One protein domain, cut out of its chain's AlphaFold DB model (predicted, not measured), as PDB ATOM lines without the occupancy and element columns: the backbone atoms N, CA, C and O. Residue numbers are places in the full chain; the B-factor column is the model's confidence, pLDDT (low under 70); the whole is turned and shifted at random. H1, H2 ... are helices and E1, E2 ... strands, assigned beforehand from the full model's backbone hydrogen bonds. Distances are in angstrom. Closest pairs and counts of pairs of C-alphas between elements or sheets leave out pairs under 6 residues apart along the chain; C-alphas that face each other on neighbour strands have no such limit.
ATOM      1  N   TYR A 111     146.148 194.766 186.358       86.81
ATOM      2  CA  TYR A 111     147.573 195.118 186.339       86.81
ATOM      3  C   TYR A 111     148.411 194.136 185.514       86.81
ATOM      4  O   TYR A 111     149.222 194.550 184.684       86.81
ATOM      5  N   VAL A 112     148.197 192.831 185.697       84.81
ATOM      6  CA  VAL A 112     148.908 191.798 184.929       84.81
ATOM      7  C   VAL A 112     148.509 191.833 183.451       84.81
ATOM      8  O   VAL A 112     149.377 191.712 182.586       84.81
ATOM      9  N   ASN A 113     147.227 192.047 183.146       86.81
ATOM     10  CA  ASN A 113     146.738 192.152 181.770       86.81
ATOM     11  C   ASN A 113     147.334 193.367 181.048       86.81
ATOM     12  O   ASN A 113     147.805 193.230 179.919       86.81
ATOM     13  N   THR A 114     147.391 194.524 181.708       86.56
ATOM     14  CA  THR A 114     148.011 195.736 181.161       86.56
ATOM     15  C   THR A 114     149.505 195.531 180.918       86.56
ATOM     16  O   THR A 114     149.991 195.820 179.828       86.56
ATOM     17  N   ALA A 115     150.235 194.943 181.873       86.19
ATOM     18  CA  ALA A 115     151.649 194.612 181.691       86.19
ATOM     19  C   ALA A 115     151.877 193.600 180.546       86.19
ATOM     20  O   ALA A 115     152.839 193.723 179.785       86.19
ATOM     21  N   SER A 116     150.978 192.626 180.373       86.56
ATOM     22  CA  SER A 116     151.032 191.680 179.251       86.56
ATOM     23  C   SER A 116     150.708 192.348 177.913       86.56
ATOM     24  O   SER A 116     151.329 192.024 176.903       86.56
ATOM     25  N   SER A 117     149.761 193.286 177.880       86.81
ATOM     26  CA  SER A 117     149.463 194.077 176.684       86.81
ATOM     27  C   SER A 117     150.659 194.945 176.294       86.81
ATOM     28  O   SER A 117     151.054 194.929 175.131       86.81
ATOM     29  N   LEU A 118     151.310 195.593 177.269       86.31
ATOM     30  CA  LEU A 118     152.553 196.339 177.061       86.31
ATOM     31  C   LEU A 118     153.657 195.457 176.474       86.31
ATOM     32  O   LEU A 118     154.293 195.856 175.502       86.31
ATOM     33  N   PHE A 119     153.849 194.243 177.005       86.94
ATOM     34  CA  PHE A 119     154.787 193.276 176.428       86.94
ATOM     35  C   PHE A 119     154.495 193.034 174.945       86.94
ATOM     36  O   PHE A 119     155.391 193.162 174.115       86.94
ATOM     37  N   HIS A 120     153.246 192.716 174.602       86.62
ATOM     38  CA  HIS A 120     152.871 192.427 173.222       86.62
ATOM     39  C   HIS A 120     153.075 193.631 172.300       86.62
ATOM     40  O   HIS A 120     153.667 193.466 171.231       86.62
ATOM     41  N   SER A 121     152.672 194.828 172.729       87.19
ATOM     42  CA  SER A 121     152.901 196.068 171.983       87.19
ATOM     43  C   SER A 121     154.389 196.303 171.725       87.19
ATOM     44  O   SER A 121     154.778 196.471 170.575       87.19
ATOM     45  N   LEU A 122     155.240 196.183 172.750       84.31
ATOM     46  CA  LEU A 122     156.694 196.333 172.603       84.31
ATOM     47  C   LEU A 122     157.286 195.309 171.633       84.31
ATOM     48  O   LEU A 122     158.054 195.666 170.744       84.31
ATOM     49  N   THR A 123     156.906 194.035 171.757       83.56
ATOM     50  CA  THR A 123     157.411 192.990 170.851       83.56
ATOM     51  C   THR A 123     156.967 193.170 169.403       83.56
ATOM     52  O   THR A 123     157.667 192.720 168.500       83.56
ATOM     53  N   ASN A 124     155.821 193.813 169.174       84.25
ATOM     54  CA  ASN A 124     155.331 194.107 167.831       84.25
ATOM     55  C   ASN A 124     155.987 195.356 167.233       84.25
ATOM     56  O   ASN A 124     156.160 195.403 166.018       84.25
ATOM     57  N   SER A 125     156.347 196.336 168.066       82.81
ATOM     58  CA  SER A 125     156.991 197.585 167.646       82.81
ATOM     59  C   SER A 125     158.503 197.463 167.425       82.81
ATOM     60  O   SER A 125     159.073 198.292 166.723       82.81
ATOM     61  N   LEU A 126     159.161 196.450 167.997       81.81
ATOM     62  CA  LEU A 126     160.590 196.202 167.783       81.81
ATOM     63  C   LEU A 126     160.888 195.783 166.330       81.81
ATOM     64  O   LEU A 126     160.152 194.961 165.768       81.81
ATOM     65  N   PRO A 127     161.981 196.285 165.720       75.88
ATOM     66  CA  PRO A 127     162.349 195.922 164.357       75.88
ATOM     67  C   PRO A 127     162.686 194.428 164.270       75.88
ATOM     68  O   PRO A 127     163.527 193.901 164.999       75.88
ATOM     69  N   LYS A 128     162.008 193.725 163.359       66.88
ATOM     70  CA  LYS A 128     162.242 192.302 163.089       66.88
ATOM     71  C   LYS A 128     163.329 192.188 162.022       66.88
ATOM     72  O   LYS A 128     163.053 192.458 160.859       66.88
ATOM     73  N   GLY A 129     164.539 191.791 162.409       59.69
ATOM     74  CA  GLY A 129     165.658 191.594 161.475       59.69
ATOM     75  C   GLY A 129     166.962 192.282 161.870       59.69
ATOM     76  O   GLY A 129     167.952 192.109 161.170       59.69
ATOM     77  N   ASP A 130     166.976 193.025 162.978       62.06
ATOM     78  CA  ASP A 130     168.204 193.592 163.535       62.06
ATOM     79  C   ASP A 130     169.043 192.493 164.212       62.06
ATOM     80  O   ASP A 130     168.505 191.710 165.000       62.06
ATOM     81  N   GLU A 131     170.356 192.436 163.950       61.84
ATOM     82  CA  GLU A 131     171.261 191.414 164.524       61.84
ATOM     83  C   GLU A 131     171.282 191.438 166.064       61.84
ATOM     84  O   GLU A 131     171.589 190.438 166.717       61.84
ATOM     85  N   HIS A 132     170.927 192.579 166.657       61.94
ATOM     86  CA  HIS A 132     170.915 192.806 168.101       61.94
ATOM     87  C   HIS A 132     169.629 192.338 168.798       61.94
ATOM     88  O   HIS A 132     169.630 192.167 170.021       61.94
ATOM     89  N   VAL A 133     168.545 192.099 168.048       62.56
ATOM     90  CA  VAL A 133     167.274 191.624 168.603       62.56
ATOM     91  C   VAL A 133     167.204 190.103 168.448       62.56
ATOM     92  O   VAL A 133     167.089 189.594 167.331       62.56
ATOM     93  N   PRO A 134     167.236 189.329 169.548       63.84
ATOM     94  CA  PRO A 134     167.175 187.880 169.448       63.84
ATOM     95  C   PRO A 134     165.837 187.431 168.845       63.84
ATOM     96  O   PRO A 134     164.760 187.808 169.310       63.84
ATOM     97  N   SER A 135     165.906 186.562 167.832       60.94
ATOM     98  CA  SER A 135     164.734 186.006 167.131       60.94
ATOM     99  C   SER A 135     163.796 185.222 168.056       60.94
ATOM    100  O   SER A 135     162.586 185.161 167.840       60.94
ATOM    101  N   THR A 136     164.351 184.649 169.126       62.59
ATOM    102  CA  THR A 136     163.612 183.981 170.194       62.59
ATOM    103  C   THR A 136     163.696 184.831 171.460       62.59
ATOM    104  O   THR A 136     164.780 185.128 171.952       62.59
ATOM    105  N   SER A 137     162.545 185.234 172.012       72.19
ATOM    106  CA  SER A 137     162.437 186.129 173.183       72.19
ATOM    107  C   SER A 137     163.143 187.493 173.010       72.19
ATOM    108  O   SER A 137     164.205 187.710 173.597       72.19
ATOM    109  N   PRO A 138     162.527 188.441 172.277       73.00
ATOM    110  CA  PRO A 138     163.181 189.668 171.801       73.00
ATOM    111  C   PRO A 138     163.670 190.601 172.916       73.00
ATOM    112  O   PRO A 138     164.595 191.364 172.698       73.00
ATOM    113  N   LEU A 139     163.094 190.526 174.120       79.88
ATOM    114  CA  LEU A 139     163.484 191.366 175.261       79.88
ATOM    115  C   LEU A 139     164.490 190.696 176.215       79.88
ATOM    116  O   LEU A 139     164.918 191.315 177.181       79.88
ATOM    117  N   SER A 140     164.907 189.450 175.968       78.12
ATOM    118  CA  SER A 140     165.740 188.676 176.912       78.12
ATOM    119  C   SER A 140     167.133 189.266 177.187       78.12
ATOM    120  O   SER A 140     167.738 188.966 178.222       78.12
ATOM    121  N   SER A 141     167.655 190.075 176.266       76.12
ATOM    122  CA  SER A 141     168.894 190.853 176.401       76.12
ATOM    123  C   SER A 141     168.649 192.324 176.732       76.12
ATOM    124  O   SER A 141     169.594 193.023 177.081       76.12
ATOM    125  N   ALA A 142     167.405 192.795 176.652       81.62
ATOM    126  CA  ALA A 142     167.076 194.207 176.739       81.62
ATOM    127  C   ALA A 142     166.936 194.693 178.185       81.62
ATOM    128  O   ALA A 142     166.348 194.019 179.039       81.62
ATOM    129  N   ASN A 143     167.404 195.912 178.428       83.94
ATOM    130  CA  ASN A 143     167.064 196.705 179.596       83.94
ATOM    131  C   ASN A 143     165.912 197.635 179.214       83.94
ATOM    132  O   ASN A 143     166.030 198.445 178.297       83.94
ATOM    133  N   VAL A 144     164.784 197.501 179.901       85.56
ATOM    134  CA  VAL A 144     163.585 198.296 179.624       85.56
ATOM    135  C   VAL A 144     163.478 199.397 180.672       85.56
ATOM    136  O   VAL A 144     163.501 199.118 181.871       85.56
ATOM    137  N   HIS A 145     163.349 200.647 180.243       87.00
ATOM    138  CA  HIS A 145     163.047 201.770 181.119       87.00
ATOM    139  C   HIS A 145     161.709 202.398 180.731       87.00
ATOM    140  O   HIS A 145     161.502 202.780 179.580       87.00
ATOM    141  N   ILE A 146     160.790 202.472 181.693       85.56
ATOM    142  CA  ILE A 146     159.436 203.000 181.496       85.56
ATOM    143  C   ILE A 146     159.321 204.351 182.199       85.56
ATOM    144  O   ILE A 146     159.438 204.431 183.421       85.56
ATOM    145  N   THR A 147     159.030 205.398 181.443       83.94
ATOM    146  CA  THR A 147     158.785 206.739 181.969       83.94
ATOM    147  C   THR A 147     157.290 207.033 181.930       83.94
ATOM    148  O   THR A 147     156.647 206.906 180.882       83.94
ATOM    149  N   ILE A 148     156.736 207.428 183.078       84.31
ATOM    150  CA  ILE A 148     155.337 207.850 183.207       84.31
ATOM    151  C   ILE A 148     155.282 209.367 183.448       84.31
ATOM    152  O   ILE A 148     155.995 209.864 184.327       84.31
ATOM    153  N   PRO A 149     154.406 210.106 182.741       74.19
ATOM    154  CA  PRO A 149     154.294 211.559 182.874       74.19
ATOM    155  C   PRO A 149     153.684 212.012 184.210       74.19
ATOM    156  O   PRO A 149     154.050 213.064 184.727       74.19
ATOM    157  N   THR A 150     152.742 211.254 184.789       75.12
ATOM    158  CA  THR A 150     152.010 211.655 186.005       75.12
ATOM    159  C   THR A 150     151.794 210.507 186.996       75.12
ATOM    160  O   THR A 150     151.478 209.379 186.628       75.12
ATOM    161  N   LYS A 151     151.894 210.815 188.300       66.56
ATOM    162  CA  LYS A 151     151.703 209.849 189.407       66.56
ATOM    163  C   LYS A 151     150.248 209.401 189.617       66.56
ATOM    164  O   LYS A 151     150.002 208.512 190.422       66.56
ATOM    165  N   SER A 152     149.286 210.024 188.936       58.56
ATOM    166  CA  SER A 152     147.844 209.793 189.112       58.56
ATOM    167  C   SER A 152     147.254 208.741 188.170       58.56
ATOM    168  O   SER A 152     146.058 208.474 188.236       58.56
ATOM    169  N   GLN A 153     148.052 208.160 187.274       71.88
ATOM    170  CA  GLN A 153     147.570 207.153 186.331       71.88
ATOM    171  C   GLN A 153     147.457 205.776 186.999       71.88
ATOM    172  O   GLN A 153     148.284 205.399 187.827       71.88
ATOM    173  N   GLU A 154     146.479 204.965 186.589       78.81
ATOM    174  CA  GLU A 154     146.345 203.557 187.015       78.81
ATOM    175  C   GLU A 154     147.633 202.753 186.766       78.81
ATOM    176  O   GLU A 154     148.003 201.860 187.533       78.81
ATOM    177  N   VAL A 155     148.375 203.145 185.729       82.00
ATOM    178  CA  VAL A 155     149.697 202.629 185.373       82.00
ATOM    179  C   VAL A 155     150.713 202.830 186.502       82.00
ATOM    180  O   VAL A 155     151.506 201.930 186.765       82.00
ATOM    181  N   TYR A 156     150.675 203.956 187.224       84.81
ATOM    182  CA  TYR A 156     151.556 204.194 188.371       84.81
ATOM    183  C   TYR A 156     151.304 203.165 189.479       84.81
ATOM    184  O   TYR A 156     152.243 202.581 190.020       84.81
ATOM    185  N   HIS A 157     150.034 202.884 189.784       85.44
ATOM    186  CA  HIS A 157     149.670 201.873 190.778       85.44
ATOM    187  C   HIS A 157     150.056 200.461 190.334       85.44
ATOM    188  O   HIS A 157     150.567 199.691 191.149       85.44
ATOM    189  N   MET A 158     149.885 200.142 189.050       88.44
ATOM    190  CA  MET A 158     150.363 198.893 188.457       88.44
ATOM    191  C   MET A 158     151.887 198.755 188.586       88.44
ATOM    192  O   MET A 158     152.362 197.734 189.084       88.44
ATOM    193  N   LEU A 159     152.661 199.764 188.165       85.81
ATOM    194  CA  LEU A 159     154.124 199.721 188.235       85.81
ATOM    195  C   LEU A 159     154.603 199.615 189.674       85.81
ATOM    196  O   LEU A 159     155.446 198.775 189.954       85.81
ATOM    197  N   LYS A 160     154.016 200.374 190.601       86.50
ATOM    198  CA  LYS A 160     154.355 200.294 192.026       86.50
ATOM    199  C   LYS A 160     153.988 198.943 192.647       86.50
ATOM    200  O   LYS A 160     154.679 198.485 193.550       86.50
ATOM    201  N   ALA A 161     152.926 198.290 192.173       86.00
ATOM    202  CA  ALA A 161     152.560 196.951 192.625       86.00
ATOM    203  C   ALA A 161     153.520 195.870 192.095       86.00
ATOM    204  O   ALA A 161     153.872 194.962 192.841       86.00
ATOM    205  N   LEU A 162     153.950 195.964 190.830       83.81
ATOM    206  CA  LEU A 162     154.786 194.952 190.160       83.81
ATOM    207  C   LEU A 162     156.302 195.211 190.278       83.81
ATOM    208  O   LEU A 162     157.117 194.305 190.081       83.81
ATOM    209  N   HIS A 163     156.695 196.450 190.562       87.12
ATOM    210  CA  HIS A 163     158.059 196.895 190.841       87.12
ATOM    211  C   HIS A 163     158.030 198.067 191.848       87.12
ATOM    212  O   HIS A 163     157.946 199.228 191.448       87.12
ATOM    213  N   PRO A 164     158.102 197.787 193.162       83.50
ATOM    214  CA  PRO A 164     157.886 198.798 194.205       83.50
ATOM    215  C   PRO A 164     158.901 199.944 194.247       83.50
ATOM    216  O   PRO A 164     158.591 201.009 194.781       83.50
ATOM    217  N   LEU A 165     160.114 199.725 193.731       82.56
ATOM    218  CA  LEU A 165     161.217 200.681 193.813       82.56
ATOM    219  C   LEU A 165     161.272 201.552 192.553       82.56
ATOM    220  O   LEU A 165     161.697 201.098 191.492       82.56
ATOM    221  N   GLU A 166     160.874 202.815 192.697       78.94
ATOM    222  CA  GLU A 166     160.987 203.837 191.652       78.94
ATOM    223  C   GLU A 166     162.466 204.129 191.335       78.94
ATOM    224  O   GLU A 166     163.317 204.160 192.225       78.94
ATOM    225  N   SER A 167     162.778 204.307 190.051       75.56
ATOM    226  CA  SER A 167     164.106 204.610 189.494       75.56
ATOM    227  C   SER A 167     165.211 203.591 189.807       75.56
ATOM    228  O   SER A 167     166.384 203.839 189.538       75.56
ATOM    229  N   CYS A 168     164.858 202.414 190.331       79.56
ATOM    230  CA  CYS A 168     165.798 201.335 190.608       79.56
ATOM    231  C   CYS A 168     165.780 200.296 189.482       79.56
ATOM    232  O   CYS A 168     164.714 199.819 189.077       79.56
ATOM    233  N   VAL A 169     166.962 199.911 188.998       80.69
ATOM    234  CA  VAL A 169     167.114 198.804 188.047       80.69
ATOM    235  C   VAL A 169     166.933 197.484 188.790       80.69
ATOM    236  O   VAL A 169     167.686 197.164 189.707       80.69
ATOM    237  N   SER A 170     165.941 196.700 188.377       80.88
ATOM    238  CA  SER A 170     165.649 195.388 188.944       80.88
ATOM    239  C   SER A 170     165.718 194.285 187.894       80.88
ATOM    240  O   SER A 170     165.137 194.373 186.814       80.88
ATOM    241  N   VAL A 171     166.415 193.205 188.246       77.56
ATOM    242  CA  VAL A 171     166.567 191.977 187.439       77.56
ATOM    243  C   VAL A 171     165.546 190.901 187.868       77.56
ATOM    244  O   VAL A 171     165.364 189.879 187.200       77.56
ATOM    245  N   SER A 172     164.854 191.126 188.991       77.44
ATOM    246  CA  SER A 172     163.998 190.144 189.672       77.44
ATOM    247  C   SER A 172     162.625 190.681 190.094       77.44
ATOM    248  O   SER A 172     161.913 189.998 190.825       77.44
ATOM    249  N   SER A 173     162.209 191.868 189.645       84.56
ATOM    250  CA  SER A 173     160.843 192.356 189.889       84.56
ATOM    251  C   SER A 173     159.803 191.533 189.120       84.56
ATOM    252  O   SER A 173     160.104 190.953 188.071       84.56
ATOM    253  N   ASP A 174     158.558 191.498 189.608       84.19
ATOM    254  CA  ASP A 174     157.451 190.820 188.919       84.19
ATOM    255  C   ASP A 174     157.279 191.366 187.499       84.19
ATOM    256  O   ASP A 174     157.124 190.597 186.550       84.19
ATOM    257  N   LEU A 175     157.423 192.684 187.335       86.44
ATOM    258  CA  LEU A 175     157.380 193.347 186.035       86.44
ATOM    259  C   LEU A 175     158.490 192.864 185.082       86.44
ATOM    260  O   LEU A 175     158.214 192.595 183.913       86.44
ATOM    261  N   CYS A 176     159.720 192.684 185.578       85.75
ATOM    262  CA  CYS A 176     160.835 192.136 184.798       85.75
ATOM    263  C   CYS A 176     160.523 190.719 184.300       85.75
ATOM    264  O   CYS A 176     160.750 190.379 183.137       85.75
ATOM    265  N   TYR A 177     159.939 189.885 185.166       83.25
ATOM    266  CA  TYR A 177     159.504 188.549 184.776       83.25
ATOM    267  C   TYR A 177     158.369 188.584 183.741       83.25
ATOM    268  O   TYR A 177     158.421 187.796 182.793       83.25
ATOM    269  N   ILE A 178     157.365 189.462 183.900       85.75
ATOM    270  CA  ILE A 178     156.216 189.579 182.978       85.75
ATOM    271  C   ILE A 178     156.696 189.987 181.585       85.75
ATOM    272  O   ILE A 178     156.366 189.318 180.606       85.75
ATOM    273  N   LEU A 179     157.533 191.023 181.513       84.00
ATOM    274  CA  LEU A 179     158.078 191.540 180.257       84.00
ATOM    275  C   LEU A 179     159.215 190.679 179.691       84.00
ATOM    276  O   LEU A 179     159.637 190.883 178.557       84.00
ATOM    277  N   ARG A 180     159.706 189.695 180.458       83.31
ATOM    278  CA  ARG A 180     160.826 188.809 180.088       83.31
ATOM    279  C   ARG A 180     162.082 189.587 179.686       83.31
ATOM    280  O   ARG A 180     162.823 189.146 178.809       83.31
ATOM    281  N   ALA A 181     162.286 190.726 180.338       84.12
ATOM    282  CA  ALA A 181     163.435 191.586 180.132       84.12
ATOM    283  C   ALA A 181     164.668 191.054 180.882       84.12
ATOM    284  O   ALA A 181     164.548 190.231 181.799       84.12
ATOM    285  N   SER A 182     165.852 191.537 180.505       81.19
ATOM    286  CA  SER A 182     167.076 191.346 181.291       81.19
ATOM    287  C   SER A 182     167.000 192.148 182.591       81.19
ATOM    288  O   SER A 182     167.162 191.611 183.689       81.19
ATOM    289  N   SER A 183     166.657 193.430 182.473       83.31
ATOM    290  CA  SER A 183     166.412 194.307 183.608       83.31
ATOM    291  C   SER A 183     165.299 195.300 183.304       83.31
ATOM    292  O   SER A 183     164.981 195.572 182.143       83.31
ATOM    293  N   ILE A 184     164.690 195.827 184.364       87.69
ATOM    294  CA  ILE A 184     163.680 196.866 184.252       87.69
ATOM    295  C   ILE A 184     163.899 197.984 185.248       87.69
ATOM    296  O   ILE A 184     164.268 197.753 186.397       87.69
ATOM    297  N   SER A 185     163.597 199.196 184.821       88.00
ATOM    298  CA  SER A 185     163.452 200.352 185.694       88.00
ATOM    299  C   SER A 185     162.254 201.176 185.242       88.00
ATOM    300  O   SER A 185     161.797 201.061 184.106       88.00
ATOM    301  N   TRP A 186     161.710 201.982 186.142       88.69
ATOM    302  CA  TRP A 186     160.689 202.953 185.782       88.69
ATOM    303  C   TRP A 186     160.873 204.228 186.581       88.69
ATOM    304  O   TRP A 186     161.405 204.177 187.688       88.69
ATOM    305  N   SER A 187     160.457 205.360 186.031       86.75
ATOM    306  CA  SER A 187     160.552 206.656 186.698       86.75
ATOM    307  C   SER A 187     159.342 207.533 186.382       86.75
ATOM    308  O   SER A 187     158.663 207.346 185.368       86.75
ATOM    309  N   CYS A 188     159.043 208.477 187.275       83.38
ATOM    310  CA  CYS A 188     158.068 209.529 187.020       83.38
ATOM    311  C   CYS A 188     158.795 210.814 186.609       83.38
ATOM    312  O   CYS A 188     159.610 211.331 187.376       83.38
ATOM    313  N   GLY A 189     158.478 211.367 185.439       76.06
ATOM    314  CA  GLY A 189     159.141 212.574 184.950       76.06
ATOM    315  C   GLY A 189     158.570 213.102 183.638       76.06
ATOM    316  O   GLY A 189     157.793 212.427 182.966       76.06
ATOM    317  N   SER A 190     158.955 214.330 183.289       63.53
ATOM    318  CA  SER A 190     158.667 214.919 181.982       63.53
ATOM    319  C   SER A 190     159.471 214.219 180.890       63.53
ATOM    320  O   SER A 190     160.632 213.875 181.109       63.53
ATOM    321  N   TYR A 191     158.864 214.065 179.713       60.28
ATOM    322  CA  TYR A 191     159.529 213.546 178.521       60.28
ATOM    323  C   TYR A 191     160.776 214.387 178.213       60.28
ATOM    324  O   TYR A 191     160.664 215.552 177.835       60.28
ATOM    325  N   GLU A 192     161.969 213.817 178.375       52.56
ATOM    326  CA  GLU A 192     163.130 214.332 177.658       52.56
ATOM    327  C   GLU A 192     163.107 213.683 176.276       52.56
ATOM    328  O   GLU A 192     163.448 212.510 176.120       52.56
ATOM    329  N   ASP A 193     162.671 214.449 175.277       44.81
ATOM    330  CA  ASP A 193     162.789 214.116 173.856       44.81
ATOM    331  C   ASP A 193     164.275 214.106 173.467       44.81
ATOM    332  O   ASP A 193     164.808 215.003 172.817       44.81
ATOM    333  N   LYS A 194     165.004 213.086 173.914       49.25
ATOM    334  CA  LYS A 194     166.303 212.744 173.345       49.25
ATOM    335  C   LYS A 194     166.055 211.644 172.333       49.25
ATOM    336  O   LYS A 194     166.215 210.457 172.605       49.25
ATOM    337  N   VAL A 195     165.607 212.075 171.154       48.03
ATOM    338  CA  VAL A 195     165.663 211.274 169.931       48.03
ATOM    339  C   VAL A 195     167.136 211.095 169.598       48.03
ATOM    340  O   VAL A 195     167.758 211.903 168.914       48.03
ATOM    341  N   THR A 196     167.711 210.036 170.137       47.88
ATOM    342  CA  THR A 196     168.929 209.455 169.604       47.88
ATOM    343  C   THR A 196     168.636 207.979 169.442       47.88
ATOM    344  O   THR A 196     168.893 207.207 170.361       47.88
ATOM    345  N   ASP A 197     168.061 207.603 168.298       48.88
ATOM    346  CA  ASP A 197     168.087 206.221 167.812       48.88
ATOM    347  C   ASP A 197     169.556 205.873 167.529       48.88
ATOM    348  O   ASP A 197     170.055 205.925 166.404       48.88
ATOM    349  N   THR A 198     170.312 205.641 168.597       57.31
ATOM    350  CA  THR A 198     171.615 205.002 168.528       57.31
ATOM    351  C   THR A 198     171.392 203.509 168.344       57.31
ATOM    352  O   THR A 198     170.378 202.951 168.761       57.31
ATOM    353  N   VAL A 199     172.342 202.836 167.696       59.78
ATOM    354  CA  VAL A 199     172.277 201.385 167.480       59.78
ATOM    355  C   VAL A 199     172.053 200.679 168.824       59.78
ATOM    356  O   VAL A 199     172.847 200.843 169.750       59.78
ATOM    357  N   GLY A 200     170.956 199.925 168.940       65.50
ATOM    358  CA  GLY A 200     170.572 199.233 170.173       65.50
ATOM    359  C   GLY A 200     169.763 200.063 171.179       65.50
ATOM    360  O   GLY A 200     169.497 199.565 172.265       65.50
ATOM    361  N   TYR A 201     169.333 201.283 170.861       79.06
ATOM    362  CA  TYR A 201     168.426 202.080 171.693       79.06
ATOM    363  C   TYR A 201     167.144 202.389 170.915       79.06
ATOM    364  O   TYR A 201     167.205 202.976 169.842       79.06
ATOM    365  N   TYR A 202     165.989 202.002 171.460       79.81
ATOM    366  CA  TYR A 202     164.688 202.236 170.830       79.81
ATOM    367  C   TYR A 202     163.736 202.927 171.794       79.81
ATOM    368  O   TYR A 202     163.515 202.439 172.904       79.81
ATOM    369  N   ASN A 203     163.120 204.016 171.342       82.06
ATOM    370  CA  ASN A 203     162.098 204.733 172.093       82.06
ATOM    371  C   ASN A 203     160.720 204.536 171.475       82.06
ATOM    372  O   ASN A 203     160.496 204.811 170.300       82.06
ATOM    373  N   PHE A 204     159.772 204.109 172.301       81.62
ATOM    374  CA  PHE A 204     158.381 203.921 171.920       81.62
ATOM    375  C   PHE A 204     157.487 204.792 172.790       81.62
ATOM    376  O   PHE A 204     157.660 204.852 174.006       81.62
ATOM    377  N   ASN A 205     156.498 205.432 172.176       81.69
ATOM    378  CA  ASN A 205     155.406 206.062 172.902       81.69
ATOM    379  C   ASN A 205     154.184 205.134 172.836       81.69
ATOM    380  O   ASN A 205     153.679 204.844 171.751       81.69
ATOM    381  N   LEU A 206     153.762 204.606 173.982       77.25
ATOM    382  CA  LEU A 206     152.698 203.613 174.114       77.25
ATOM    383  C   LEU A 206     151.714 204.063 175.195       77.25
ATOM    384  O   LEU A 206     152.054 204.037 176.373       77.25
ATOM    385  N   ASN A 207     150.479 204.401 174.813       69.81
ATOM    386  CA  ASN A 207     149.381 204.722 175.740       69.81
ATOM    387  C   ASN A 207     149.797 205.723 176.841       69.81
ATOM    388  O   ASN A 207     149.696 205.416 178.029       69.81
ATOM    389  N   ASP A 208     150.328 206.880 176.433       74.38
ATOM    390  CA  ASP A 208     150.865 207.946 177.298       74.38
ATOM    391  C   ASP A 208     152.112 207.572 178.128       74.38
ATOM    392  O   ASP A 208     152.585 208.369 178.938       74.38
ATOM    393  N   MET A 209     152.696 206.391 177.915       80.44
ATOM    394  CA  MET A 209     153.968 205.972 178.507       80.44
ATOM    395  C   MET A 209     155.087 206.067 177.473       80.44
ATOM    396  O   MET A 209     154.946 205.586 176.350       80.44
ATOM    397  N   GLN A 210     156.240 206.593 177.876       83.31
ATOM    398  CA  GLN A 210     157.451 206.484 177.067       83.31
ATOM    399  C   GLN A 210     158.235 205.264 177.535       83.31
ATOM    400  O   GLN A 210     158.621 205.166 178.698       83.31
ATOM    401  N   VAL A 211     158.458 204.315 176.637       83.94
ATOM    402  CA  VAL A 211     159.243 203.117 176.915       83.94
ATOM    403  C   VAL A 211     160.516 203.181 176.098       83.94
ATOM    404  O   VAL A 211     160.473 203.162 174.871       83.94
ATOM    405  N   SER A 212     161.644 203.223 176.792       84.50
ATOM    406  CA  SER A 212     162.963 203.090 176.187       84.50
ATOM    407  C   SER A 212     163.462 201.661 176.378       84.50
ATOM    408  O   SER A 212     163.417 201.096 177.473       84.50
ATOM    409  N   VAL A 213     163.895 201.044 175.288       84.00
ATOM    410  CA  VAL A 213     164.427 199.685 175.254       84.00
ATOM    411  C   VAL A 213     165.875 199.785 174.825       84.00
ATOM    412  O   VAL A 213     166.168 200.205 173.708       84.00
ATOM    413  N   THR A 214     166.782 199.407 175.720       82.75
ATOM    414  CA  THR A 214     168.219 199.473 175.470       82.75
ATOM    415  C   THR A 214     168.795 198.067 175.415       82.75
ATOM    416  O   THR A 214     168.672 197.267 176.343       82.75
ATOM    417  N   PHE A 215     169.396 197.741 174.284       79.81
ATOM    418  CA  PHE A 215     170.127 196.517 174.053       79.81
ATOM    419  C   PHE A 215     171.609 196.777 174.315       79.81
ATOM    420  O   PHE A 215     172.156 197.784 173.860       79.81
ATOM    421  N   PRO A 216     172.283 195.890 175.056       69.00
ATOM    422  CA  PRO A 216     173.711 196.013 175.270       69.00
ATOM    423  C   PRO A 216     174.457 195.847 173.940       69.00
ATOM    424  O   PRO A 216     174.307 194.839 173.251       69.00
ATOM    425  N   LEU A 217     175.284 196.837 173.600       64.62
ATOM    426  CA  LEU A 217     176.233 196.754 172.490       64.62
ATOM    427  C   LEU A 217     177.351 195.752 172.851       64.62
ATOM    428  O   LEU A 217     177.716 195.609 174.021       64.62
ATOM    429  N   GLY A 218     177.846 195.018 171.848       55.31
ATOM    430  CA  GLY A 218     178.639 193.786 171.993       55.31
ATOM    431  C   GLY A 218     179.740 193.773 173.074       55.31
ATOM    432  O   GLY A 218     180.401 194.773 173.340       55.31
ATOM    433  N   ASN A 219     179.947 192.582 173.658       56.47
ATOM    434  CA  ASN A 219     180.880 192.200 174.742       56.47
ATOM    435  C   ASN A 219     180.565 192.675 176.172       56.47
ATOM    436  O   ASN A 219     181.245 192.242 177.100       56.47
ATOM    437  N   GLN A 220     179.538 193.500 176.394       62.84
ATOM    438  CA  GLN A 220     179.229 194.007 177.743       62.84
ATOM    439  C   GLN A 220     178.331 193.085 178.577       62.84
ATOM    440  O   GLN A 220     178.306 193.189 179.802       62.84
ATOM    441  N   THR A 221     177.588 192.180 177.936       69.12
ATOM    442  CA  THR A 221     176.668 191.275 178.634       69.12
ATOM    443  C   THR A 221     176.857 189.844 178.194       69.12
ATOM    444  O   THR A 221     176.848 189.554 176.997       69.12
TER     445      THR A 221
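This is residues 111 to 221 of the 255 residues of an uncharacterized protein of Schistosoma mattheei (UniProt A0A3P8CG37). A twisted wall of four strands has three helices gathered on one side: H2 over E2 and E1, H3 grazing that same half, and H1 grazing the E4 and E3 half. On the side away from the helices, the long link of residues 189 to 200 swings in a wide arc from one edge strand, E2, to the other, E3. The printed part has 111 residues, with three named helices and four named strands in the order H1, E1, H2, H3, E2, E3, E4; the sheet runs E2, E1, E4, E3 and is mixed. The class is mixed, helices and strands, with under half of the residues in named elements. The whole is compact, with a radius of gyration of the C-alphas of 13.3 A and spans of 38, 28 and 24 A.

H1, residues 111 to 125, comes first, and a long link leads to E1, residues 143 to 148. A tight link leads on to H2, residues 154 to 162, which is close to H1 but not clearly touching, about perpendicular at 81 degrees; their closest C-alphas, Tyr 111 and Met 158, are 5.1 A apart. H3, residues 174 to 179, touches H1 at a shallow tilt of 31 degrees, the same way, with the closest C-alphas, Phe 119 and Leu 179, 5.3 A apart. H2 and H3 only just touch, with 3 pairs of C-alphas within 8 A, the closest being Leu 162 and Asp 174 at 5.1 A. E2, residues 183 to 188, is parallel to E1 at 16 degrees, with N 146 and O 185 within hydrogen-bond range at 3.0 A. E1, H2, H3 and E2 form a strand-helix-strand unit, two parallel neighbour strands with helices between them in the chain, and its crossover is right-handed. H2 is on the sheet over E2 and E1, at a height over the sheet of 10.4 A. E3, residues 201 to 206, and E4, residues 209 to 214, form a hairpin, antiparallel at 161 degrees, with N 204 and O 211 at 2.8 A. E4 is also antiparallel to E1, at 162 degrees, with N 145 and O 212 at 2.8 A. H1 only grazes the sheet with residues 118 to 125, and H3 only grazes it with residues 174 to 179. In H1, H2 and H3 every O i to N i+4 pair is within hydrogen-bond range.

H1 begins at C-alpha 111, (147.573, 195.118, 186.339), and is 21.1 A long. E1 is 16.6 A, H2 12.5 A, H3 8.7 A and E2 17.7 A from first to last C-alpha. E3 and E4 are 16.0 A each, and E4 ends at C-alpha 214, (168.219, 199.473, 175.470).

The two C-alphas farthest apart, Ser 152 and Asn 219, are 40.1 A apart, and the printed part has no cut. The links H1 to E1, H2 to H3 and E2 to E3 are long. The mean pLDDT of the printed part is 76.6; 29 residues are under 70, among them 128 to 136, 190 to 200 and 216 to 221.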